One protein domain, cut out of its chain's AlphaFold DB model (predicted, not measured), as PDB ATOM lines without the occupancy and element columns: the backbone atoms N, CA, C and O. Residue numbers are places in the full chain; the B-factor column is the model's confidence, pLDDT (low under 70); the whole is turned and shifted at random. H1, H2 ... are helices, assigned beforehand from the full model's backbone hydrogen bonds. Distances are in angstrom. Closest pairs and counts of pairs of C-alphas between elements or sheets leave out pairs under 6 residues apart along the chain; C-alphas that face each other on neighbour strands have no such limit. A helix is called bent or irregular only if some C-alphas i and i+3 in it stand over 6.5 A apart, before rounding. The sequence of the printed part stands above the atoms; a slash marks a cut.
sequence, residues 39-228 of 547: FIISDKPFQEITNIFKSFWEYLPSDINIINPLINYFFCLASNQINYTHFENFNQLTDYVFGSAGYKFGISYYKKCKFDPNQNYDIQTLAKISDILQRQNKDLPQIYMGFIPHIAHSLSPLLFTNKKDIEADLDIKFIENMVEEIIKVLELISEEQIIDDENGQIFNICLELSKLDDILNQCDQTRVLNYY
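What this domain is: This is residues 39 to 228 of the 547 residues of an uncharacterized protein of Pseudocohnilembus persalinus (UniProt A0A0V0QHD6). A rod-like stack of helices has H3 and H5a packed on each other in the core, with the bent H4 on one side of them: its arm H4b runs beside H2, while its arm H4a crosses H3 near the other end. H6 packs on H4a and H5a, on the side of the core away from H1 and H2; H1 is only loosely attached to H3, and H5b angles away from H5a. The printed part has 190 residues with six named helices, H1 to H6 in chain order, no named strand, and is all helix. It is compact, with a radius of gyration of the C-alphas of 18.7 A and spans of 64 by 32 by 30 A.

How they stand to each other: H4, residues 123 to 159, is the hub, touching 4 other helices; by its hydrogen bonds it was assigned as one helix, but it is bent, with C-alphas 138 and 141 7.0 A apart. Its arms H4a, residues 123 to 138, and H4b, residues 141 to 159, stand at a steep tilt of 63 degrees; H4b is irregular, with C-alphas 154 and 157 6.9 A apart. H5, residues 163 to 192, was likewise assigned as one helix but is bent, with C-alphas 178 and 181 7.8 A apart, into H5a, residues 163 to 178, and H5b, residues 181 to 192. H4b touches H5a with residues 148 to 156 alone, closest at the C-alphas of Ser 156 and Lys 163, 5.0 A. H3, residues 87 to 112, touches H5a at a steep tilt of 44 degrees, closest at the C-alphas of Gly 102 and Met 178, 4.3 A. H6, residues 201 to 219, touches H4a, closest at the C-alphas of Ser 130 and Ile 205, 5.1 A. H2, residues 64 to 79, touches H4b, closest at the C-alphas of Ile 64 and Phe 147, 6.8 A. H1, residues 43 to 59, only just touches H3, with 3 pairs of C-alphas within 8 A, closest Thr 50 and Leu 93, 7.4 A. H1, H2 and H3 form an up and down bundle, each running against the one before. Every O i to N i+4 pair is within hydrogen-bond range in H4a, H5a and H5b; the others have H1 12 of 13, H2 10 of 12, H3 21 of 22, H4b 10 of 15 and H6 12 of 15.

Where its parts are: H1 begins at C-alpha 43 (175.593, 157.808, 177.217), and H6 ends at C-alpha 219 (181.963, 126.305, 168.751). H3 is 38.1 A long, H6 27.8 A, H4b 25.8 A and H1 24.7 A.

The domain as a whole: The C-alphas farthest apart, Phe 39 and Glu 198, are 65.8 A apart. The printed part has no cut and no long link. Mean pLDDT of the printed part is 71.0; 89 residues are under 70, among them 39 to 94.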
ATOM      1  N   PHE A  39     180.637 161.810 184.681       35.16
ATOM      2  CA  PHE A  39     179.681 162.702 184.012       35.16
ATOM      3  C   PHE A  39     180.122 163.088 182.584       35.16
ATOM      4  O   PHE A  39     179.279 163.369 181.734       35.16
ATOM      5  N   ILE A  40     181.432 163.074 182.296       43.25
ATOM      6  CA  ILE A  40     182.004 163.487 180.999       43.25
ATOM      7  C   ILE A  40     181.859 162.413 179.908       43.25
ATOM      8  O   ILE A  40     181.776 162.766 178.734       43.25
ATOM      9  N   ILE A  41     181.710 161.134 180.258       44.91
ATOM     10  CA  ILE A  41     181.232 160.116 179.308       44.91
ATOM     11  C   ILE A  41     179.795 159.755 179.676       44.91
ATOM     12  O   ILE A  41     179.509 158.673 180.177       44.91
ATOM     13  N   SER A  42     178.881 160.705 179.471       52.31
ATOM     14  CA  SER A  42     177.458 160.370 179.414       52.31
ATOM     15  C   SER A  42     177.193 159.399 178.249       52.31
ATOM     16  O   SER A  42     178.017 159.238 177.345       52.31
ATOM     17  N   ASP A  43     176.030 158.748 178.262       52.41
ATOM     18  CA  ASP A  43     175.593 157.808 177.217       52.41
ATOM     19  C   ASP A  43     175.708 158.425 175.806       52.41
ATOM     20  O   ASP A  43     176.090 157.769 174.843       52.41
ATOM     21  N   LYS A  44     175.503 159.746 175.704       56.91
ATOM     22  CA  LYS A  44     175.569 160.506 174.455       56.91
ATOM     23  C   LYS A  44     176.980 160.557 173.828       56.91
ATOM     24  O   LYS A  44     177.090 160.109 172.696       56.91
ATOM     25  N   PRO A  45     178.065 161.014 174.488       56.16
ATOM     26  CA  PRO A  45     179.436 160.913 173.974       56.16
ATOM     27  C   PRO A  45     179.866 159.497 173.581       56.16
ATOM     28  O   PRO A  45     180.536 159.325 172.566       56.16
ATOM     29  N   PHE A  46     179.481 158.473 174.351       57.38
ATOM     30  CA  PHE A  46     179.792 157.085 174.002       57.38
ATOM     31  C   PHE A  46     179.033 156.639 172.747       57.38
ATOM     32  O   PHE A  46     179.635 156.066 171.840       57.38
ATOM     33  N   GLN A  47     177.738 156.950 172.647       62.25
ATOM     34  CA  GLN A  47     176.937 156.717 171.444       62.25
ATOM     35  C   GLN A  47     177.448 157.531 170.251       62.25
ATOM     36  O   GLN A  47     177.488 157.012 169.144       62.25
ATOM     37  N   GLU A  48     177.891 158.771 170.447       60.88
ATOM     38  CA  GLU A  48     178.484 159.620 169.411       60.88
ATOM     39  C   GLU A  48     179.805 159.035 168.909       60.88
ATOM     40  O   GLU A  48     179.984 158.911 167.703       60.88
ATOM     41  N   ILE A  49     180.695 158.590 169.801       59.75
ATOM     42  CA  ILE A  49     181.939 157.898 169.427       59.75
ATOM     43  C   ILE A  49     181.630 156.568 168.741       59.75
ATOM     44  O   ILE A  49     182.258 156.242 167.739       59.75
ATOM     45  N   THR A  50     180.643 155.822 169.234       62.38
ATOM     46  CA  THR A  50     180.177 154.573 168.622       62.38
ATOM     47  C   THR A  50     179.614 154.823 167.225       62.38
ATOM     48  O   THR A  50     179.934 154.088 166.299       62.38
ATOM     49  N   ASN A  51     178.831 155.882 167.034       65.75
ATOM     50  CA  ASN A  51     178.270 156.270 165.741       65.75
ATOM     51  C   ASN A  51     179.359 156.756 164.786       65.75
ATOM     52  O   ASN A  51     179.379 156.329 163.637       65.75
ATOM     53  N   ILE A  52     180.308 157.570 165.261       64.75
ATOM     54  CA  ILE A  52     181.498 157.964 164.494       64.75
ATOM     55  C   ILE A  52     182.271 156.718 164.081       64.75
ATOM     56  O   ILE A  52     182.676 156.610 162.928       64.75
ATOM     57  N   PHE A  53     182.448 155.767 164.997       63.97
ATOM     58  CA  PHE A  53     183.122 154.519 164.704       63.97
ATOM     59  C   PHE A  53     182.365 153.723 163.645       63.97
ATOM     60  O   PHE A  53     182.986 153.330 162.669       63.97
ATOM     61  N   LYS A  54     181.051 153.507 163.789       65.12
ATOM     62  CA  LYS A  54     180.225 152.804 162.793       65.12
ATOM     63  C   LYS A  54     180.332 153.476 161.424       65.12
ATOM     64  O   LYS A  54     180.650 152.811 160.442       65.12
ATOM     65  N   SER A  55     180.188 154.801 161.378       66.38
ATOM     66  CA  SER A  55     180.363 155.578 160.152       66.38
ATOM     67  C   SER A  55     181.759 155.412 159.565       66.38
ATOM     68  O   SER A  55     181.879 155.214 158.368       66.38
ATOM     69  N   PHE A  56     182.822 155.455 160.368       64.69
ATOM     70  CA  PHE A  56     184.191 155.287 159.876       64.69
ATOM     71  C   PHE A  56     184.452 153.850 159.413       64.69
ATOM     72  O   PHE A  56     185.084 153.631 158.380       64.69
ATOM     73  N   TRP A  57     183.920 152.880 160.156       64.44
ATOM     74  CA  TRP A  57     184.029 151.456 159.899       64.44
ATOM     75  C   TRP A  57     183.522 151.116 158.511       64.44
ATOM     76  O   TRP A  57     184.223 150.415 157.792       64.44
ATOM     77  N   GLU A  58     182.381 151.656 158.081       64.25
ATOM     78  CA  GLU A  58     181.818 151.437 156.741       64.25
ATOM     79  C   GLU A  58     182.822 151.720 155.611       64.25
ATOM     80  O   GLU A  58     182.902 150.933 154.666       64.25
ATOM     81  N   TYR A  59     183.676 152.737 155.756       62.06
ATOM     82  CA  TYR A  59     184.653 153.140 154.735       62.06
ATOM     83  C   TYR A  59     185.983 152.383 154.784       62.06
ATOM     84  O   TYR A  59     186.803 152.527 153.874       62.06
ATOM     85  N   LEU A  60     186.227 151.584 155.823       58.00
ATOM     86  CA  LEU A  60     187.506 150.903 155.984       58.00
ATOM     87  C   LEU A  60     187.606 149.618 155.146       58.00
ATOM     88  O   LEU A  60     186.648 148.831 155.109       58.00
ATOM     89  N   PRO A  61     188.773 149.364 154.519       54.00
ATOM     90  CA  PRO A  61     189.086 148.061 153.954       54.00
ATOM     91  C   PRO A  61     189.183 147.008 155.065       54.00
ATOM     92  O   PRO A  61     189.646 147.301 156.166       54.00
ATOM     93  N   SER A  62     188.788 145.772 154.758       51.16
ATOM     94  CA  SER A  62     188.891 144.608 155.650       51.16
ATOM     95  C   SER A  62     190.346 144.124 155.797       51.16
ATOM     96  O   SER A  62     190.664 142.989 155.457       51.16
ATOM     97  N   ASP A  63     191.253 145.003 156.227       52.31
ATOM     98  CA  ASP A  63     192.682 144.722 156.412       52.31
ATOM     99  C   ASP A  63     193.016 144.605 157.905       52.31
ATOM    100  O   ASP A  63     192.722 145.502 158.698       52.31
ATOM    101  N   ILE A  64     193.683 143.514 158.289       47.59
ATOM    102  CA  ILE A  64     194.057 143.206 159.674       47.59
ATOM    103  C   ILE A  64     194.904 144.311 160.332       47.59
ATOM    104  O   ILE A  64     194.789 144.549 161.536       47.59
ATOM    105  N   ASN A  65     195.694 145.045 159.542       49.44
ATOM    106  CA  ASN A  65     196.545 146.139 160.018       49.44
ATOM    107  C   ASN A  65     195.749 147.392 160.408       49.44
ATOM    108  O   ASN A  65     196.234 148.217 161.178       49.44
ATOM    109  N   ILE A  66     194.529 147.532 159.885       53.56
ATOM    110  CA  ILE A  66     193.612 148.635 160.189       53.56
ATOM    111  C   ILE A  66     192.696 148.252 161.348       53.56
ATOM    112  O   ILE A  66     192.399 149.084 162.207       53.56
ATOM    113  N   ILE A  67     192.275 146.988 161.406       50.81
ATOM    114  CA  ILE A  67     191.317 146.551 162.414       50.81
ATOM    115  C   ILE A  67     191.954 146.456 163.812       50.81
ATOM    116  O   ILE A  67     191.331 146.869 164.789       50.81
ATOM    117  N   ASN A  68     193.207 146.004 163.928       52.06
ATOM    118  CA  ASN A  68     193.902 145.908 165.222       52.06
ATOM    119  C   ASN A  68     193.957 147.245 166.001       52.06
ATOM    120  O   ASN A  68     193.568 147.271 167.170       52.06
ATOM    121  N   PRO A  69     194.380 148.377 165.399       52.56
ATOM    122  CA  PRO A  69     194.345 149.686 166.055       52.56
ATOM    123  C   PRO A  69     192.948 150.119 166.510       52.56
ATOM    124  O   PRO A  69     192.814 150.734 167.565       52.56
ATOM    125  N   LEU A  70     191.911 149.798 165.738       54.25
ATOM    126  CA  LEU A  70     190.529 150.170 166.043       54.25
ATOM    127  C   LEU A  70     189.946 149.349 167.187       54.25
ATOM    128  O   LEU A  70     189.237 149.891 168.030       54.25
ATOM    129  N   ILE A  71     190.296 148.067 167.260       54.00
ATOM    130  CA  ILE A  71     189.929 147.208 168.384       54.00
ATOM    131  C   ILE A  71     190.700 147.604 169.641       54.00
ATOM    132  O   ILE A  71     190.119 147.627 170.718       54.00
ATOM    133  N   ASN A  72     191.963 148.013 169.517       52.78
ATOM    134  CA  ASN A  72     192.713 148.582 170.639       52.78
ATOM    135  C   ASN A  72     192.130 149.926 171.101       52.78
ATOM    136  O   ASN A  72     192.043 150.183 172.299       52.78
ATOM    137  N   TYR A  73     191.671 150.769 170.175       57.78
ATOM    138  CA  TYR A  73     190.947 151.993 170.513       57.78
ATOM    139  C   TYR A  73     189.623 151.678 171.226       57.78
ATOM    140  O   TYR A  73     189.308 152.292 172.244       57.78
ATOM    141  N   PHE A  74     188.900 150.650 170.774       53.78
ATOM    142  CA  PHE A  74     187.724 150.137 171.476       53.78
ATOM    143  C   PHE A  74     188.023 149.579 172.857       53.78
ATOM    144  O   PHE A  74     187.284 149.853 173.798       53.78
ATOM    145  N   PHE A  75     189.114 148.835 172.994       50.94
ATOM    146  CA  PHE A  75     189.597 148.309 174.259       50.94
ATOM    147  C   PHE A  75     189.896 149.446 175.245       50.94
ATOM    148  O   PHE A  75     189.488 149.379 176.404       50.94
ATOM    149  N   CYS A  76     190.526 150.532 174.788       53.56
ATOM    150  CA  CYS A  76     190.741 151.737 175.591       53.56
ATOM    151  C   CYS A  76     189.429 152.441 175.977       53.56
ATOM    152  O   CYS A  76     189.323 152.962 177.084       53.56
ATOM    153  N   LEU A  77     188.417 152.458 175.104       53.62
ATOM    154  CA  LEU A  77     187.103 153.026 175.430       53.62
ATOM    155  C   LEU A  77     186.339 152.164 176.449       53.62
ATOM    156  O   LEU A  77     185.774 152.703 177.397       53.62
ATOM    157  N   ALA A  78     186.368 150.838 176.295       48.88
ATOM    158  CA  ALA A  78     185.665 149.889 177.158       48.88
ATOM    159  C   ALA A  78     186.303 149.756 178.555       48.88
ATOM    160  O   ALA A  78     185.601 149.750 179.564       48.88
ATOM    161  N   SER A  79     187.638 149.721 178.640       49.16
ATOM    162  CA  SER A  79     188.377 149.643 179.916       49.16
ATOM    163  C   SER A  79     188.231 150.891 180.794       49.16
ATOM    164  O   SER A  79     188.354 150.801 182.013       49.16
ATOM    165  N   ASN A  80     187.895 152.044 180.212       50.94
ATOM    166  CA  ASN A  80     187.593 153.265 180.964       50.94
ATOM    167  C   ASN A  80     186.162 153.295 181.549       50.94
ATOM    168  O   ASN A  80     185.815 154.243 182.252       50.94
ATOM    169  N   GLN A  81     185.330 152.272 181.304       50.03
ATOM    170  CA  GLN A  81     183.914 152.231 181.701       50.03
ATOM    171  C   GLN A  81     183.542 151.090 182.671       50.03
ATOM    172  O   GLN A  81     182.418 150.600 182.649       50.03
ATOM    173  N   ILE A  82     184.435 150.708 183.591       45.44
ATOM    174  CA  ILE A  82     184.295 149.578 184.549       45.44
ATOM    175  C   ILE A  82     183.021 149.591 185.456       45.44
ATOM    176  O   ILE A  82     182.819 148.685 186.257       45.44
ATOM    177  N   ASN A  83     182.082 150.535 185.313       46.00
ATOM    178  CA  ASN A  83     180.795 150.529 186.021       46.00
ATOM    179  C   ASN A  83     179.607 150.142 185.117       46.00
ATOM    180  O   ASN A  83     178.866 151.013 184.674       46.00
ATOM    181  N   TYR A  84     179.426 148.833 184.900       42.78
ATOM    182  CA  TYR A  84     178.190 148.033 184.698       42.78
ATOM    183  C   TYR A  84     176.982 148.530 183.859       42.78
ATOM    184  O   TYR A  84     176.054 147.753 183.667       42.78
ATOM    185  N   THR A  85     176.936 149.751 183.324       46.38
ATOM    186  CA  THR A  85     175.727 150.327 182.689       46.38
ATOM    187  C   THR A  85     175.735 150.312 181.157       46.38
ATOM    188  O   THR A  85     174.690 150.530 180.557       46.38
ATOM    189  N   HIS A  86     176.863 149.992 180.512       53.28
ATOM    190  CA  HIS A  86     177.026 150.112 179.048       53.28
ATOM    191  C   HIS A  86     177.459 148.815 178.340       53.28
ATOM    192  O   HIS A  86     177.840 148.834 177.169       53.28
ATOM    193  N   PHE A  87     177.376 147.676 179.033       55.66
ATOM    194  CA  PHE A  87     177.772 146.360 178.514       55.66
ATOM    195  C   PHE A  87     176.965 145.952 177.266       55.66
ATOM    196  O   PHE A  87     177.497 145.343 176.342       55.66
ATOM    197  N   GLU A  88     175.695 146.358 177.195       60.31
ATOM    198  CA  GLU A  88     174.811 146.082 176.057       60.31
ATOM    199  C   GLU A  88     175.237 146.835 174.785       60.31
ATOM    200  O   GLU A  88     175.334 146.231 173.718       60.31
ATOM    201  N   ASN A  89     175.595 148.120 174.896       58.62
ATOM    202  CA  ASN A  89     176.070 148.908 173.752       58.62
ATOM    203  C   ASN A  89     177.407 148.376 173.207       58.62
ATOM    204  O   ASN A  89     177.658 148.428 172.003       58.62
ATOM    205  N   PHE A  90     178.265 147.854 174.088       60.34
ATOM    206  CA  PHE A  90     179.531 147.234 173.707       60.34
ATOM    207  C   PHE A  90     179.332 145.913 172.950       60.34
ATOM    208  O   PHE A  90     179.969 145.691 171.917       60.34
ATOM    209  N   ASN A  91     178.408 145.067 173.417       64.38
ATOM    210  CA  ASN A  91     178.029 143.843 172.714       64.38
ATOM    211  C   ASN A  91     177.445 144.173 171.334       64.38
ATOM    212  O   ASN A  91     177.972 143.705 170.336       64.38
ATOM    213  N   GLN A  92     176.478 145.093 171.243       68.12
ATOM    214  CA  GLN A  92     175.895 145.523 169.961       68.12
ATOM    215  C   GLN A  92     176.937 146.035 168.955       68.12
ATOM    216  O   GLN A  92     176.787 145.890 167.741       68.12
ATOM    217  N   LEU A  93     177.987 146.686 169.447       65.44
ATOM    218  CA  LEU A  93     179.053 147.218 168.613       65.44
ATOM    219  C   LEU A  93     180.032 146.141 168.159       65.44
ATOM    220  O   LEU A  93     180.435 146.145 166.999       65.44
ATOM    221  N   THR A  94     180.365 145.206 169.046       68.38
ATOM    222  CA  THR A  94     181.122 144.000 168.700       68.38
ATOM    223  C   THR A  94     180.367 143.217 167.625       68.38
ATOM    224  O   THR A  94     180.924 142.919 166.571       68.38
ATOM    225  N   ASP A  95     179.065 143.019 167.808       72.00
ATOM    226  CA  ASP A  95     178.193 142.333 166.854       72.00
ATOM    227  C   ASP A  95     178.202 143.025 165.493       72.00
ATOM    228  O   ASP A  95     178.426 142.386 164.465       72.00
ATOM    229  N   TYR A  96     178.043 144.350 165.489       72.44
ATOM    230  CA  TYR A  96     178.079 145.150 164.271       72.44
ATOM    231  C   TYR A  96     179.429 145.057 163.548       72.44
ATOM    232  O   TYR A  96     179.468 144.875 162.334       72.44
ATOM    233  N   VAL A  97     180.545 145.181 164.272       69.25
ATOM    234  CA  VAL A  97     181.896 145.181 163.694       69.25
ATOM    235  C   VAL A  97     182.217 143.836 163.055       69.25
ATOM    236  O   VAL A  97     182.668 143.800 161.908       69.25
ATOM    237  N   PHE A  98     181.953 142.737 163.760       73.94
ATOM    238  CA  PHE A  98     182.258 141.393 163.273       73.94
ATOM    239  C   PHE A  98     181.282 140.919 162.201       73.94
ATOM    240  O   PHE A  98     181.725 140.350 161.203       73.94
ATOM    241  N   GLY A  99     179.993 141.238 162.340       76.19
ATOM    242  CA  GLY A  99     179.019 141.004 161.279       76.19
ATOM    243  C   GLY A  99     179.383 141.775 160.008       76.19
ATOM    244  O   GLY A  99     179.521 141.196 158.933       76.19
ATOM    245  N   SER A 100     179.689 143.070 160.131       75.31
ATOM    246  CA  SER A 100     180.129 143.901 159.004       75.31
ATOM    247  C   SER A 100     181.451 143.417 158.390       75.31
ATOM    248  O   SER A 100     181.609 143.457 157.168       75.31
ATOM    249  N   ALA A 101     182.401 142.931 159.196       74.25
ATOM    250  CA  ALA A 101     183.654 142.360 158.703       74.25
ATOM    251  C   ALA A 101     183.411 141.106 157.850       74.25
ATOM    252  O   ALA A 101     183.945 141.023 156.740       74.25
ATOM    253  N   GLY A 102     182.580 140.181 158.342       78.94
ATOM    254  CA  GLY A 102     182.163 138.984 157.612       78.94
ATOM    255  C   GLY A 102     181.476 139.337 156.294       78.94
ATOM    256  O   GLY A 102     181.898 138.888 155.228       78.94
ATOM    257  N   TYR A 103     180.503 140.248 156.341       83.50
ATOM    258  CA  TYR A 103     179.779 140.727 155.163       83.50
ATOM    259  C   TYR A 103     180.702 141.361 154.110       83.50
ATOM    260  O   TYR A 103     180.662 141.014 152.926       83.50
ATOM    261  N   LYS A 104     181.603 142.261 154.526       78.75
ATOM    262  CA  LYS A 104     182.586 142.887 153.626       78.75
ATOM    263  C   LYS A 104     183.537 141.869 153.015       78.75
ATOM    264  O   LYS A 104     183.879 141.984 151.833       78.75
ATOM    265  N   PHE A 105     183.972 140.890 153.811       78.94
ATOM    266  CA  PHE A 105     184.790 139.791 153.324       78.94
ATOM    267  C   PHE A 105     184.040 139.025 152.226       78.94
ATOM    268  O   PHE A 105     184.581 138.884 151.126       78.94
ATOM    269  N   GLY A 106     182.770 138.679 152.458       80.88
ATOM    270  CA  GLY A 106     181.893 138.045 151.473       80.88
ATOM    271  C   GLY A 106     181.760 138.839 150.168       80.88
ATOM    272  O   GLY A 106     182.121 138.347 149.094       80.88
ATOM    273  N   ILE A 107     181.368 140.115 150.261       80.81
ATOM    274  CA  ILE A 107     181.211 141.023 149.109       80.81
ATOM    275  C   ILE A 107     182.484 141.153 148.277       80.81
ATOM    276  O   ILE A 107     182.418 141.312 147.051       80.81
ATOM    277  N   SER A 108     183.658 141.112 148.910       80.75
ATOM    278  CA  SER A 108     184.924 141.224 148.184       80.75
ATOM    279  C   SER A 108     185.072 140.128 147.119       80.75
ATOM    280  O   SER A 108     185.616 140.390 146.042       80.75
ATOM    281  N   TYR A 109     184.520 138.933 147.364       81.69
ATOM    282  CA  TYR A 109     184.468 137.847 146.387       81.69
ATOM    283  C   TYR A 109     183.325 138.013 145.395       81.69
ATOM    284  O   TYR A 109     183.520 137.695 144.226       81.69
ATOM    285  N   TYR A 110     182.189 138.590 145.795       83.06
ATOM    286  CA  TYR A 110     181.078 138.849 144.869       83.06
ATOM    287  C   TYR A 110     181.537 139.742 143.714       83.06
ATOM    288  O   TYR A 110     181.338 139.416 142.543       83.06
ATOM    289  N   LYS A 111     182.282 140.810 144.033       77.69
ATOM    290  CA  LYS A 111     182.888 141.701 143.031       77.69
ATOM    291  C   LYS A 111     183.899 140.971 142.141       77.69
ATOM    292  O   LYS A 111     183.867 141.135 140.923       77.69
ATOM    293  N   LYS A 112     184.780 140.148 142.726       78.06
ATOM    294  CA  LYS A 112     185.786 139.365 141.977       78.06
ATOM    295  C   LYS A 112     185.143 138.346 141.032       78.06
ATOM    296  O   LYS A 112     185.641 138.151 139.926       78.06
ATOM    297  N   CYS A 113     184.047 137.721 141.454       79.75
ATOM    298  CA  CYS A 113     183.333 136.691 140.703       79.75
ATOM    299  C   CYS A 113     182.198 137.252 139.826       79.75
ATOM    300  O   CYS A 113     181.491 136.478 139.187       79.75
ATOM    301  N   LYS A 114     182.026 138.584 139.762       83.19
ATOM    302  CA  LYS A 114     180.935 139.253 139.026       83.19
ATOM    303  C   LYS A 114     179.559 138.665 139.377       83.19
ATOM    304  O   LYS A 114     178.749 138.345 138.500       83.19
ATOM    305  N   PHE A 115     179.345 138.455 140.669       82.56
ATOM    306  CA  PHE A 115     178.093 137.986 141.236       82.56
ATOM    307  C   PHE A 115     177.254 139.191 141.659       82.56
ATOM    308  O   PHE A 115     177.738 140.046 142.402       82.56
ATOM    309  N   ASP A 116     176.024 139.251 141.158       80.50
ATOM    310  CA  ASP A 116     175.004 140.202 141.590       80.50
ATOM    311  C   ASP A 116     173.881 139.397 142.256       80.50
ATOM    312  O   ASP A 116     173.279 138.561 141.577       80.50
ATOM    313  N   PRO A 117     173.610 139.598 143.557       73.81
ATOM    314  CA  PRO A 117     172.551 138.877 144.257       73.81
ATOM    315  C   PRO A 117     171.146 139.162 143.698       73.81
ATOM    316  O   PRO A 117     170.239 138.397 143.990       73.81
ATOM    317  N   ASN A 118     170.967 140.196 142.864       76.75
ATOM    318  CA  ASN A 118     169.684 140.539 142.234       76.75
ATOM    319  C   ASN A 118     169.543 140.029 140.782       76.75
ATOM    320  O   ASN A 118     168.606 140.421 140.083       76.75
ATOM    321  N   GLN A 119     170.491 139.228 140.282       71.69
ATOM    322  CA  GLN A 119     170.428 138.668 138.924       71.69
ATOM    323  C   GLN A 119     169.422 137.503 138.830       71.69
ATOM    324  O   GLN A 119     169.008 136.944 139.841       71.69
ATOM    325  N   ASN A 120     169.084 137.078 137.606       69.81
ATOM    326  CA  ASN A 120     168.267 135.880 137.398       69.81
ATOM    327  C   ASN A 120     168.911 134.632 138.039       69.81
ATOM    328  O   ASN A 120     170.107 134.362 137.887       69.81
ATOM    329  N   TYR A 121     168.089 133.854 138.734       74.75
ATOM    330  CA  TYR A 121     168.505 132.689 139.504       74.75
ATOM    331  C   TYR A 121     168.598 131.436 138.619       74.75
ATOM    332  O   TYR A 121     167.639 130.687 138.475       74.75
ATOM    333  N   ASP A 122     169.755 131.229 137.983       74.62
ATOM    334  CA  ASP A 122     170.011 130.117 137.060       74.62
ATOM    335  C   ASP A 122     171.246 129.272 137.450       74.62
ATOM    336  O   ASP A 122     171.880 129.455 138.494       74.62
ATOM    337  N   ILE A 123     171.619 128.322 136.587       76.56
ATOM    338  CA  ILE A 123     172.784 127.456 136.808       76.56
ATOM    339  C   ILE A 123     174.123 128.214 136.818       76.56
ATOM    340  O   ILE A 123     175.066 127.787 137.484       76.56
ATOM    341  N   GLN A 124     174.226 129.349 136.118       83.69
ATOM    342  CA  GLN A 124     175.425 130.190 136.163       83.69
ATOM    343  C   GLN A 124     175.526 130.891 137.519       83.69
ATOM    344  O   GLN A 124     176.626 131.035 138.053       83.69
ATOM    345  N   THR A 125     174.390 131.279 138.099       86.38
ATOM    346  CA  THR A 125     174.315 131.796 139.469       86.38
ATOM    347  C   THR A 125     174.808 130.753 140.476       86.38
ATOM    348  O   THR A 125     175.674 131.078 141.288       86.38
ATOM    349  N   LEU A 126     174.378 129.488 140.370       86.38
ATOM    350  CA  LEU A 126     174.889 128.399 141.220       86.38
ATOM    351  C   LEU A 126     176.405 128.195 141.074       86.38
ATOM    352  O   LEU A 126     177.110 128.087 142.077       86.38
ATOM    353  N   ALA A 127     176.925 128.202 139.844       87.38
ATOM    354  CA  ALA A 127     178.362 128.070 139.604       87.38
ATOM    355  C   ALA A 127     179.165 129.216 140.245       87.38
ATOM    356  O   ALA A 127     180.179 128.976 140.899       87.38
ATOM    357  N   LYS A 128     178.682 130.462 140.135       89.75
ATOM    358  CA  LYS A 128     179.305 131.617 140.800       89.75
ATOM    359  C   LYS A 128     179.286 131.477 142.325       89.75
ATOM    360  O   LYS A 128     180.286 131.802 142.960       89.75
ATOM    361  N   ILE A 129     178.181 131.003 142.908       90.12
ATOM    362  CA  ILE A 129     178.075 130.764 144.357       90.12
ATOM    363  C   ILE A 129     179.093 129.709 144.795       90.12
ATOM    364  O   ILE A 129     179.821 129.931 145.762       90.12
ATOM    365  N   SER A 130     179.192 128.596 144.061       90.56
ATOM    366  CA  SER A 130     180.181 127.552 144.338       90.56
ATOM    367  C   SER A 130     181.610 128.107 144.314       90.56
ATOM    368  O   SER A 130     182.358 127.928 145.277       90.56
ATOM    369  N   ASP A 131     181.958 128.875 143.277       90.56
ATOM    370  CA  ASP A 131     183.262 129.533 143.138       90.56
ATOM    371  C   ASP A 131     183.566 130.503 144.289       90.56
ATOM    372  O   ASP A 131     184.703 130.582 144.765       90.56
ATOM    373  N   ILE A 132     182.568 131.277 144.725       91.50
ATOM    374  CA  ILE A 132     182.718 132.206 145.846       91.50
ATOM    375  C   ILE A 132     183.017 131.436 147.132       91.50
ATOM    376  O   ILE A 132     184.015 131.743 147.786       91.50
ATOM    377  N   LEU A 133     182.208 130.429 147.468       92.19
ATOM    378  CA  LEU A 133     182.372 129.642 148.691       92.19
ATOM    379  C   LEU A 133     183.718 128.905 148.721       92.19
ATOM    380  O   LEU A 133     184.405 128.932 149.739       92.19
ATOM    381  N   GLN A 134     184.152 128.324 147.596       91.44
ATOM    382  CA  GLN A 134     185.466 127.675 147.492       91.44
ATOM    383  C   GLN A 134     186.614 128.642 147.796       91.44
ATOM    384  O   GLN A 134     187.555 128.307 148.521       91.44
ATOM    385  N   ARG A 135     186.557 129.857 147.239       87.94
ATOM    386  CA  ARG A 135     187.588 130.878 147.468       87.94
ATOM    387  C   ARG A 135     187.543 131.413 148.895       87.94
ATOM    388  O   ARG A 135     188.601 131.576 149.495       87.94
ATOM    389  N   GLN A 136     186.348 131.626 149.444       87.44
ATOM    390  CA  GLN A 136     186.167 132.008 150.843       87.44
ATOM    391  C   GLN A 136     186.776 130.954 151.770       87.44
ATOM    392  O   GLN A 136     187.653 131.299 152.546       87.44
ATOM    393  N   ASN A 137     186.421 129.673 151.635       87.31
ATOM    394  CA  ASN A 137     186.980 128.590 152.455       87.31
ATOM    395  C   ASN A 137     188.501 128.454 152.348       87.31
ATOM    396  O   ASN A 137     189.162 128.083 153.316       87.31
ATOM    397  N   LYS A 138     189.070 128.741 151.174       85.69
ATOM    398  CA  LYS A 138     190.520 128.711 150.968       85.69
ATOM    399  C   LYS A 138     191.236 129.835 151.719       85.69
ATOM    400  O   LYS A 138     192.295 129.598 152.300       85.69
ATOM    401  N   ASP A 139     190.677 131.040 151.684       80.69
ATOM    402  CA  ASP A 139     191.322 132.243 152.215       80.69
ATOM    403  C   ASP A 139     190.928 132.515 153.685       80.69
ATOM    404  O   ASP A 139     191.678 133.168 154.415       80.69
ATOM    405  N   LEU A 140     189.799 131.962 154.150       79.19
ATOM    406  CA  LEU A 140     189.261 132.119 155.505       79.19
ATOM    407  C   LEU A 140     190.294 131.779 156.593       79.19
ATOM    408  O   LEU A 140     190.488 132.630 157.456       79.19
ATOM    409  N   PRO A 141     191.035 130.647 156.557       75.69
ATOM    410  CA  PRO A 141     192.021 130.328 157.592       75.69
ATOM    411  C   PRO A 141     193.093 131.407 157.781       75.69
ATOM    412  O   PRO A 141     193.518 131.654 158.906       75.69
ATOM    413  N   GLN A 142     193.521 132.075 156.704       66.81
ATOM    414  CA  GLN A 142     194.583 133.087 156.767       66.81
ATOM    415  C   GLN A 142     194.126 134.362 157.481       66.81
ATOM    416  O   GLN A 142     194.915 135.005 158.169       66.81
ATOM    417  N   ILE A 143     192.853 134.717 157.326       62.78
ATOM    418  CA  ILE A 143     192.255 135.914 157.927       62.78
ATOM    419  C   ILE A 143     191.773 135.602 159.346       62.78
ATOM    420  O   ILE A 143     192.007 136.372 160.275       62.78
ATOM    421  N   TYR A 144     191.184 134.422 159.525       62.53
ATOM    422  CA  TYR A 144     190.636 133.909 160.774       62.53
ATOM    423  C   TYR A 144     191.709 133.651 161.842       62.53
ATOM    424  O   TYR A 144     191.587 134.142 162.963       62.53
ATOM    425  N   MET A 145     192.793 132.933 161.505       61.12
ATOM    426  CA  MET A 145     193.764 132.454 162.506       61.12
ATOM    427  C   MET A 145     194.579 133.570 163.179       61.12
ATOM    428  O   MET A 145     195.165 133.339 164.234       61.12
ATOM    429  N   GLY A 146     194.625 134.771 162.595       61.53
ATOM    430  CA  GLY A 146     195.308 135.927 163.187       61.53
ATOM    431  C   GLY A 146     194.379 136.903 163.912       61.53
ATOM    432  O   GLY A 146     194.799 137.548 164.870       61.53
ATOM    433  N   PHE A 147     193.131 137.024 163.457       66.00
ATOM    434  CA  PHE A 147     192.240 138.119 163.834       66.00
ATOM    435  C   PHE A 147     191.395 137.800 165.074       66.00
ATOM    436  O   PHE A 147     191.526 138.463 166.102       66.00
ATOM    437  N   ILE A 148     190.571 136.752 165.013       72.81
ATOM    438  CA  ILE A 148     189.599 136.424 166.068       72.81
ATOM    439  C   ILE A 148     190.293 136.056 167.394       72.81
ATOM    440  O   ILE A 148     189.950 136.658 168.419       72.81
ATOM    441  N   PRO A 149     191.328 135.189 167.416       73.56
ATOM    442  CA  PRO A 149     191.984 134.816 168.670       73.56
ATOM    443  C   PRO A 149     192.682 135.979 169.380       73.56
ATOM    444  O   PRO A 149     192.830 135.975 170.608       73.56
ATOM    445  N   HIS A 150     193.147 136.970 168.610       66.75
ATOM    446  CA  HIS A 150     193.779 138.170 169.148       66.75
ATOM    447  C   HIS A 150     192.752 139.060 169.852       66.75
ATOM    448  O   HIS A 150     192.995 139.551 170.950       66.75
ATOM    449  N   ILE A 151     191.567 139.201 169.265       65.75
ATOM    450  CA  ILE A 151     190.516 140.066 169.803       65.75
ATOM    451  C   ILE A 151     189.876 139.431 171.021       65.75
ATOM    452  O   ILE A 151     189.732 140.091 172.043       65.75
ATOM    453  N   ALA A 152     189.573 138.137 170.963       72.62
ATOM    454  CA  ALA A 152     189.047 137.424 172.116       72.62
ATOM    455  C   ALA A 152     190.009 137.473 173.315       72.62
ATOM    456  O   ALA A 152     189.569 137.583 174.460       72.62
ATOM    457  N   HIS A 153     191.327 137.456 173.068       71.62
ATOM    458  CA  HIS A 153     192.323 137.675 174.118       71.62
ATOM    459  C   HIS A 153     192.211 139.068 174.752       71.62
ATOM    460  O   HIS A 153     192.257 139.173 175.975       71.62
ATOM    461  N   SER A 154     192.016 140.111 173.944       64.38
ATOM    462  CA  SER A 154     191.833 141.485 174.426       64.38
ATOM    463  C   SER A 154     190.483 141.703 175.127       64.38
ATOM    464  O   SER A 154     190.401 142.505 176.053       64.38
ATOM    465  N   LEU A 155     189.425 140.988 174.728       64.50
ATOM    466  CA  LEU A 155     188.076 141.131 175.292       64.50
ATOM    467  C   LEU A 155     187.842 140.311 176.567       64.50
ATOM    468  O   LEU A 155     187.087 140.741 177.439       64.50
ATOM    469  N   SER A 156     188.492 139.152 176.708       68.94
ATOM    470  CA  SER A 156     188.274 138.230 177.834       68.94
ATOM    471  C   SER A 156     188.426 138.869 179.228       68.94
ATOM    472  O   SER A 156     187.533 138.661 180.054       68.94
ATOM    473  N   PRO A 157     189.452 139.704 179.506       60.59
ATOM    474  CA  PRO A 157     189.584 140.374 180.802       60.59
ATOM    475  C   PRO A 157     188.461 141.372 181.114       60.59
ATOM    476  O   PRO A 157     188.218 141.658 182.281       60.59
ATOM    477  N   LEU A 158     187.798 141.919 180.088       58.91
ATOM    478  CA  LEU A 158     186.769 142.956 180.225       58.91
ATOM    479  C   LEU A 158     185.371 142.367 180.399       58.91
ATOM    480  O   LEU A 158     184.566 142.890 181.165       58.91
ATOM    481  N   LEU A 159     185.086 141.277 179.687       62.53
ATOM    482  CA  LEU A 159     183.780 140.624 179.715       62.53
ATOM    483  C   LEU A 159     183.640 139.626 180.872       62.53
ATOM    484  O   LEU A 159     182.596 138.992 180.995       62.53
ATOM    485  N   PHE A 160     184.696 139.434 181.678       64.81
ATOM    486  CA  PHE A 160     184.789 138.375 182.696       64.81
ATOM    487  C   PHE A 160     184.360 136.996 182.158       64.81
ATOM    488  O   PHE A 160     183.845 136.154 182.888       64.81
ATOM    489  N   THR A 161     184.567 136.784 180.858       66.81
ATOM    490  CA  THR A 161     184.109 135.619 180.103       66.81
ATOM    491  C   THR A 161     185.330 134.879 179.569       66.81
ATOM    492  O   THR A 161     186.367 135.480 179.265       66.81
ATOM    493  N   ASN A 162     185.232 133.555 179.482       78.81
ATOM    494  CA  ASN A 162     186.310 132.726 178.969       78.81
ATOM    495  C   ASN A 162     186.633 133.110 177.518       78.81
ATOM    496  O   ASN A 162     185.744 133.226 176.678       78.81
ATOM    497  N   LYS A 163     187.927 133.266 177.219       80.19
ATOM    498  CA  LYS A 163     188.435 133.589 175.882       80.19
ATOM    499  C   LYS A 163     187.830 132.692 174.794       80.19
ATOM    500  O   LYS A 163     187.449 133.209 173.755       80.19
ATOM    501  N   LYS A 164     187.720 131.383 175.040       80.50
ATOM    502  CA  LYS A 164     187.183 130.432 174.052       80.50
ATOM    503  C   LYS A 164     185.719 130.691 173.697       80.50
ATOM    504  O   LYS A 164     185.339 130.502 172.551       80.50
ATOM    505  N   ASP A 165     184.925 131.138 174.663       79.06
ATOM    506  CA  ASP A 165     183.499 131.400 174.453       79.06
ATOM    507  C   ASP A 165     183.321 132.676 173.615       79.06
ATOM    508  O   ASP A 165     182.448 132.749 172.757       79.06
ATOM    509  N   ILE A 166     184.212 133.655 173.807       75.69
ATOM    510  CA  ILE A 166     184.271 134.863 172.979       75.69
ATOM    511  C   ILE A 166     184.743 134.520 171.561       75.69
ATOM    512  O   ILE A 166     184.143 134.992 170.605       75.69
ATOM    513  N   GLU A 167     185.786 133.697 171.396       79.81
ATOM    514  CA  GLU A 167     186.221 133.224 170.066       79.81
ATOM    515  C   GLU A 167     185.058 132.562 169.319       79.81
ATOM    516  O   GLU A 167     184.747 132.961 168.202       79.81
ATOM    517  N   ALA A 168     184.356 131.639 169.979       80.19
ATOM    518  CA  ALA A 168     183.193 130.951 169.431       80.19
ATOM    519  C   ALA A 168     182.091 131.908 168.942       80.19
ATOM    520  O   ALA A 168     181.591 131.762 167.827       80.19
ATOM    521  N   ASP A 169     181.720 132.897 169.754       80.00
ATOM    522  CA  ASP A 169     180.682 133.878 169.418       80.00
ATOM    523  C   ASP A 169     181.091 134.797 168.247       80.00
ATOM    524  O   ASP A 169     180.298 135.095 167.348       80.00
ATOM    525  N   LEU A 170     182.361 135.197 168.203       78.94
ATOM    526  CA  LEU A 170     182.912 135.992 167.107       78.94
ATOM    527  C   LEU A 170     182.987 135.199 165.792       78.94
ATOM    528  O   LEU A 170     182.673 135.752 164.734       78.94
ATOM    529  N   ASP A 171     183.353 133.915 165.851       81.19
ATOM    530  CA  ASP A 171     183.379 133.007 164.696       81.19
ATOM    531  C   ASP A 171     182.001 132.882 164.061       81.19
ATOM    532  O   ASP A 171     181.840 133.003 162.844       81.19
ATOM    533  N   ILE A 172     181.000 132.686 164.918       82.88
ATOM    534  CA  ILE A 172     179.592 132.606 164.555       82.88
ATOM    535  C   ILE A 172     179.174 133.864 163.791       82.88
ATOM    536  O   ILE A 172     178.702 133.762 162.656       82.88
ATOM    537  N   LYS A 173     179.396 135.044 164.379       81.88
ATOM    538  CA  LYS A 173     178.986 136.328 163.791       81.88
ATOM    539  C   LYS A 173     179.678 136.586 162.463       81.88
ATOM    540  O   LYS A 173     179.036 137.024 161.509       81.88
ATOM    541  N   PHE A 174     180.973 136.301 162.381       83.25
ATOM    542  CA  PHE A 174     181.739 136.517 161.163       83.25
ATOM    543  C   PHE A 174     181.265 135.609 160.019       83.25
ATOM    544  O   PHE A 174     180.985 136.097 158.923       83.25
ATOM    545  N   ILE A 175     181.167 134.298 160.261       85.50
ATOM    546  CA  ILE A 175     180.849 133.320 159.213       85.50
ATOM    547  C   ILE A 175     179.407 133.488 158.730       85.50
ATOM    548  O   ILE A 175     179.184 133.475 157.523       85.50
ATOM    549  N   GLU A 176     178.435 133.704 159.619       85.31
ATOM    550  CA  GLU A 176     177.035 133.871 159.201       85.31
ATOM    551  C   GLU A 176     176.826 135.094 158.316       85.31
ATOM    552  O   GLU A 176     176.216 134.986 157.254       85.31
ATOM    553  N   ASN A 177     177.391 136.241 158.701       84.94
ATOM    554  CA  ASN A 177     177.279 137.457 157.898       84.94
ATOM    555  C   ASN A 177     178.070 137.353 156.580       84.94
ATOM    556  O   ASN A 177     177.732 138.009 155.596       84.94
ATOM    557  N   MET A 178     179.115 136.517 156.525       86.12
ATOM    558  CA  MET A 178     179.856 136.244 155.290       86.12
ATOM    559  C   MET A 178     179.006 135.508 154.246       86.12
ATOM    560  O   MET A 178     179.151 135.786 153.053       86.12
ATOM    561  N   VAL A 179     178.146 134.577 154.676       87.69
ATOM    562  CA  VAL A 179     177.323 133.750 153.774       87.69
ATOM    563  C   VAL A 179     175.870 134.213 153.659       87.69
ATOM    564  O   VAL A 179     175.134 133.661 152.847       87.69
ATOM    565  N   GLU A 180     175.447 135.225 154.417       86.25
ATOM    566  CA  GLU A 180     174.049 135.672 154.517       86.25
ATOM    567  C   GLU A 180     173.378 135.888 153.149       86.25
ATOM    568  O   GLU A 180     172.323 135.324 152.868       86.25
ATOM    569  N   GLU A 181     174.012 136.655 152.259       83.38
ATOM    570  CA  GLU A 181     173.462 136.933 150.923       83.38
ATOM    571  C   GLU A 181     173.435 135.690 150.025       83.38
ATOM    572  O   GLU A 181     172.528 135.532 149.213       83.38
ATOM    573  N   ILE A 182     174.398 134.775 150.186       87.25
ATOM    574  CA  ILE A 182     174.378 133.489 149.479       87.25
ATOM    575  C   ILE A 182     173.170 132.670 149.940       87.25
ATOM    576  O   ILE A 182     172.472 132.113 149.099       87.25
ATOM    577  N   ILE A 183     172.897 132.623 151.246       84.00
ATOM    578  CA  ILE A 183     171.755 131.886 151.798       84.00
ATOM    579  C   ILE A 183     170.442 132.451 151.251       84.00
ATOM    580  O   ILE A 183     169.641 131.675 150.739       84.00
ATOM    581  N   LYS A 184     170.260 133.779 151.257       83.75
ATOM    582  CA  LYS A 184     169.061 134.432 150.694       83.75
ATOM    583  C   LYS A 184     168.842 134.071 149.224       83.75
ATOM    584  O   LYS A 184     167.730 133.763 148.811       83.75
ATOM    585  N   VAL A 185     169.908 134.067 148.419       83.88
ATOM    586  CA  VAL A 185     169.816 133.685 147.001       83.88
ATOM    587  C   VAL A 185     169.468 132.203 146.840       83.88
ATOM    588  O   VAL A 185     168.675 131.846 145.970       83.88
ATOM    589  N   LEU A 186     170.024 131.327 147.678       81.56
ATOM    590  CA  LEU A 186     169.703 129.897 147.661       81.56
ATOM    591  C   LEU A 186     168.258 129.615 148.096       81.56
ATOM    592  O   LEU A 186     167.636 128.706 147.545       81.56
ATOM    593  N   GLU A 187     167.724 130.385 149.047       80.06
ATOM    594  CA  GLU A 187     166.315 130.342 149.459       80.06
ATOM    595  C   GLU A 187     165.400 130.657 148.275       80.06
ATOM    596  O   GLU A 187     164.547 129.840 147.927       80.06
ATOM    597  N   LEU A 188     165.663 131.766 147.578       78.12
ATOM    598  CA  LEU A 188     164.905 132.169 146.390       78.12
ATOM    599  C   LEU A 188     164.988 131.123 145.269       78.12
ATOM    600  O   LEU A 188     163.968 130.751 144.690       78.12
ATOM    601  N   ILE A 189     166.182 130.570 145.018       75.44
ATOM    602  CA  ILE A 189     166.370 129.466 144.066       75.44
ATOM    603  C   ILE A 189     165.480 128.271 144.433       75.44
ATOM    604  O   ILE A 189     164.811 127.720 143.562       75.44
ATOM    605  N   SER A 190     165.458 127.867 145.706       69.00
ATOM    606  CA  SER A 190     164.711 126.687 146.154       69.00
ATOM    607  C   SER A 190     163.192 126.867 146.117       69.00
ATOM    608  O   SER A 190     162.482 125.861 146.030       69.00
ATOM    609  N   GLU A 191     162.687 128.088 146.269       67.25
ATOM    610  CA  GLU A 191     161.250 128.377 146.269       67.25
ATOM    611  C   GLU A 191     160.690 128.516 144.851       67.25
ATOM    612  O   GLU A 191     159.571 128.075 144.583       67.25
ATOM    613  N   GLU A 192     161.474 129.082 143.932       59.34
ATOM    614  CA  GLU A 192     160.994 129.443 142.600       59.34
ATOM    615  C   GLU A 192     161.252 128.363 141.536       59.34
ATOM    616  O   GLU A 192     160.474 128.266 140.582       59.34
ATOM    617  N   GLN A 193     162.304 127.531 141.659       57.94
ATOM    618  CA  GLN A 193     162.683 126.550 140.628       57.94
ATOM    619  C   GLN A 193     163.428 125.315 141.175       57.94
ATOM    620  O   GLN A 193     164.386 125.415 141.933       57.94
ATOM    621  N   ILE A 194     163.096 124.114 140.683       56.56
ATOM    622  CA  ILE A 194     164.042 122.986 140.745       56.56
ATOM    623  C   ILE A 194     165.019 123.163 139.578       56.56
ATOM    624  O   ILE A 194     164.711 122.774 138.452       56.56
ATOM    625  N   ILE A 195     166.178 123.777 139.831       64.75
ATOM    626  CA  ILE A 195     167.227 123.941 138.812       64.75
ATOM    627  C   ILE A 195     167.828 122.569 138.484       64.75
ATOM    628  O   ILE A 195     168.217 121.815 139.380       64.75
ATOM    629  N   ASP A 196     167.902 122.236 137.193       67.19
ATOM    630  CA  ASP A 196     168.575 121.021 136.742       67.19
ATOM    631  C   ASP A 196     170.097 121.188 136.796       67.19
ATOM    632  O   ASP A 196     170.699 121.787 135.911       67.19
ATOM    633  N   ASP A 197     170.715 120.691 137.863       74.56
ATOM    634  CA  ASP A 197     172.152 120.792 138.091       74.56
ATOM    635  C   ASP A 197     172.924 119.578 137.547       74.56
ATOM    636  O   ASP A 197     173.360 118.691 138.288       74.56
ATOM    637  N   GLU A 198     173.126 119.558 136.230       69.19
ATOM    638  CA  GLU A 198     173.927 118.524 135.557       69.19
ATOM    639  C   GLU A 198     175.409 118.543 135.980       69.19
ATOM    640  O   GLU A 198     176.084 117.515 135.937       69.19
ATOM    641  N   ASN A 199     175.919 119.699 136.421       74.62
ATOM    642  CA  ASN A 199     177.340 119.908 136.720       74.62
ATOM    643  C   ASN A 199     177.705 119.704 138.202       74.62
ATOM    644  O   ASN A 199     178.869 119.886 138.566       74.62
ATOM    645  N   GLY A 200     176.748 119.349 139.063       85.31
ATOM    646  CA  GLY A 200     176.996 119.093 140.486       85.31
ATOM    647  C   GLY A 200     177.347 120.335 141.310       85.31
ATOM    648  O   GLY A 200     178.032 120.223 142.328       85.31
ATOM    649  N   GLN A 201     176.894 121.520 140.896       88.31
ATOM    650  CA  GLN A 201     177.063 122.764 141.647       88.31
ATOM    651  C   GLN A 201     176.379 122.724 143.016       88.31
ATOM    652  O   GLN A 201     176.966 123.177 143.992       88.31
ATOM    653  N   ILE A 202     175.190 122.126 143.126       88.06
ATOM    654  CA  ILE A 202     174.472 121.933 144.393       88.06
ATOM    655  C   ILE A 202     175.337 121.115 145.352       88.06
ATOM    656  O   ILE A 202     175.531 121.507 146.501       88.06
ATOM    657  N   PHE A 203     175.905 120.005 144.871       89.38
ATOM    658  CA  PHE A 203     176.795 119.172 145.676       89.38
ATOM    659  C   PHE A 203     178.032 119.953 146.141       89.38
ATOM    660  O   PHE A 203     178.380 119.901 147.320       89.38
ATOM    661  N   ASN A 204     178.661 120.722 145.248       90.44
ATOM    662  CA  ASN A 204     179.824 121.541 145.596       90.44
ATOM    663  C   ASN A 204     179.482 122.635 146.617       90.44
ATOM    664  O   ASN A 204     180.253 122.863 147.543       90.44
ATOM    665  N   ILE A 205     178.328 123.295 146.490       91.38
ATOM    666  CA  ILE A 205     177.854 124.289 147.463       91.38
ATOM    667  C   ILE A 205     177.658 123.631 148.831       91.38
ATOM    668  O   ILE A 205     178.180 124.133 149.826       91.38
ATOM    669  N   CYS A 206     176.983 122.477 148.890       90.31
ATOM    670  CA  CYS A 206     176.834 121.715 150.131       90.31
ATOM    671  C   CYS A 206     178.190 121.309 150.727       90.31
ATOM    672  O   CYS A 206     178.358 121.373 151.944       90.31
ATOM    673  N   LEU A 207     179.163 120.917 149.898       90.94
ATOM    674  CA  LEU A 207     180.513 120.575 150.346       90.94
ATOM    675  C   LEU A 207     181.218 121.773 150.982       90.94
ATOM    676  O   LEU A 207     181.778 121.644 152.068       90.94
ATOM    677  N   GLU A 208     181.193 122.931 150.326       91.31
ATOM    678  CA  GLU A 208     181.846 124.126 150.849       91.31
ATOM    679  C   GLU A 208     181.160 124.657 152.115       91.31
ATOM    680  O   GLU A 208     181.847 125.002 153.075       91.31
ATOM    681  N   LEU A 209     179.828 124.647 152.185       89.75
ATOM    682  CA  LEU A 209     179.110 124.997 153.417       89.75
ATOM    683  C   LEU A 209     179.404 124.008 154.549       89.75
ATOM    684  O   LEU A 209     179.631 124.425 155.680       89.75
ATOM    685  N   SER A 210     179.521 122.713 154.247       88.56
ATOM    686  CA  SER A 210     179.894 121.713 155.253       88.56
ATOM    687  C   SER A 210     181.289 121.957 155.852       88.56
ATOM    688  O   SER A 210     181.544 121.567 156.988       88.56
ATOM    689  N   LYS A 211     182.214 122.587 155.113       87.38
ATOM    690  CA  LYS A 211     183.530 122.974 155.655       87.38
ATOM    691  C   LYS A 211     183.420 124.148 156.628       87.38
ATOM    692  O   LYS A 211     184.125 124.161 157.632       87.38
ATOM    693  N   LEU A 212     182.531 125.103 156.349       85.94
ATOM    694  CA  LEU A 212     182.222 126.203 157.267       85.94
ATOM    695  C   LEU A 212     181.527 125.681 158.530       85.94
ATOM    696  O   LEU A 212     181.880 126.086 159.636       85.94
ATOM    697  N   ASP A 213     180.621 124.712 158.379       81.25
ATOM    698  CA  ASP A 213     179.997 123.999 159.500       81.25
ATOM    699  C   ASP A 213     181.014 123.326 160.404       81.25
ATOM    700  O   ASP A 213     180.825 123.275 161.614       81.25
ATOM    701  N   ASP A 214     182.085 122.783 159.835       79.94
ATOM    702  CA  ASP A 214     183.135 122.128 160.607       79.94
ATOM    703  C   ASP A 214     183.841 123.096 161.559       79.94
ATOM    704  O   ASP A 214     184.329 122.675 162.606       79.94
ATOM    705  N   ILE A 215     183.864 124.387 161.214       78.31
ATOM    706  CA  ILE A 215     184.361 125.467 162.067       78.31
ATOM    707  C   ILE A 215     183.281 125.834 163.093       78.31
ATOM    708  O   ILE A 215     183.535 125.793 164.292       78.31
ATOM    709  N   LEU A 216     182.046 126.091 162.651       77.88
ATOM    710  CA  LEU A 216     180.946 126.509 163.532       77.88
ATOM    711  C   LEU A 216     180.561 125.454 164.588       77.88
ATOM    712  O   LEU A 216     180.338 125.791 165.748       77.88
ATOM    713  N   ASN A 217     180.546 124.169 164.229       70.81
ATOM    714  CA  ASN A 217     180.221 123.060 165.136       70.81
ATOM    715  C   ASN A 217     181.359 122.714 166.112       70.81
ATOM    716  O   ASN A 217     181.179 121.896 167.020       70.81
ATOM    717  N   GLN A 218     182.560 123.281 165.943       70.69
ATOM    718  CA  GLN A 218     183.554 123.269 167.021       70.69
ATOM    719  C   GLN A 218     183.137 124.200 168.163       70.69
ATOM    720  O   GLN A 218     183.474 123.911 169.310       70.69
ATOM    721  N   CYS A 219     182.377 125.248 167.842       66.56
ATOM    722  CA  CYS A 219     181.963 126.305 168.751       66.56
ATOM    723  C   CYS A 219     180.611 126.000 169.421       66.56
ATOM    724  O   CYS A 219     180.512 126.094 170.641       66.56
ATOM    725  N   ASP A 220     179.603 125.553 168.660       68.44
ATOM    726  CA  ASP A 220     178.298 125.115 169.184       68.44
ATOM    727  C   ASP A 220     177.720 123.956 168.354       68.44
ATOM    728  O   ASP A 220     177.382 124.113 167.185       68.44
ATOM    729  N   GLN A 221     177.587 122.778 168.973       65.25
ATOM    730  CA  GLN A 221     177.099 121.551 168.321       65.25
ATOM    731  C   GLN A 221     175.571 121.465 168.227       65.25
ATOM    732  O   GLN A 221     175.047 120.558 167.582       65.25
ATOM    733  N   THR A 222     174.846 122.346 168.918       65.44
ATOM    734  CA  THR A 222     173.374 122.339 168.945       65.44
ATOM    735  C   THR A 222     172.759 123.237 167.879       65.44
ATOM    736  O   THR A 222     171.540 123.254 167.698       65.44
ATOM    737  N   ARG A 223     173.608 123.957 167.144       67.81
ATOM    738  CA  ARG A 223     173.202 124.951 166.170       67.81
ATOM    739  C   ARG A 223     172.614 124.310 164.916       67.81
ATOM    740  O   ARG A 223     173.272 123.538 164.223       67.81
ATOM    741  N   VAL A 224     171.387 124.697 164.582       63.66
ATOM    742  CA  VAL A 224     170.748 124.347 163.309       63.66
ATOM    743  C   VAL A 224     170.829 125.557 162.391       63.66
ATOM    744  O   VAL A 224     170.298 126.616 162.717       63.66
ATOM    745  N   LEU A 225     171.510 125.410 161.258       71.75
ATOM    746  CA  LEU A 225     171.677 126.487 160.285       71.75
ATOM    747  C   LEU A 225     170.559 126.436 159.238       71.75
ATOM    748  O   LEU A 225     170.208 125.369 158.731       71.75
ATOM    749  N   ASN A 226     170.004 127.601 158.899       69.62
ATOM    750  CA  ASN A 226     168.810 127.715 158.049       69.62
ATOM    751  C   ASN A 226     169.004 127.101 156.650       69.62
ATOM    752  O   ASN A 226     168.075 126.518 156.088       69.62
ATOM    753  N   TYR A 227     170.226 127.138 156.110       75.00
ATOM    754  CA  TYR A 227     170.510 126.598 154.781       75.00
ATOM    755  C   TYR A 227     170.365 125.079 154.666       75.00
ATOM    756  O   TYR A 227     170.245 124.585 153.545       75.00
ATOM    757  N   TYR A 228     170.334 124.317 155.766       79.00
ATOM    758  CA  TYR A 228     170.067 122.878 155.680       79.00
ATOM    759  C   TYR A 228     168.656 122.588 155.163       79.00
ATOM    760  O   TYR A 228     168.468 121.663 154.370       79.00
TER     761      TYR A 228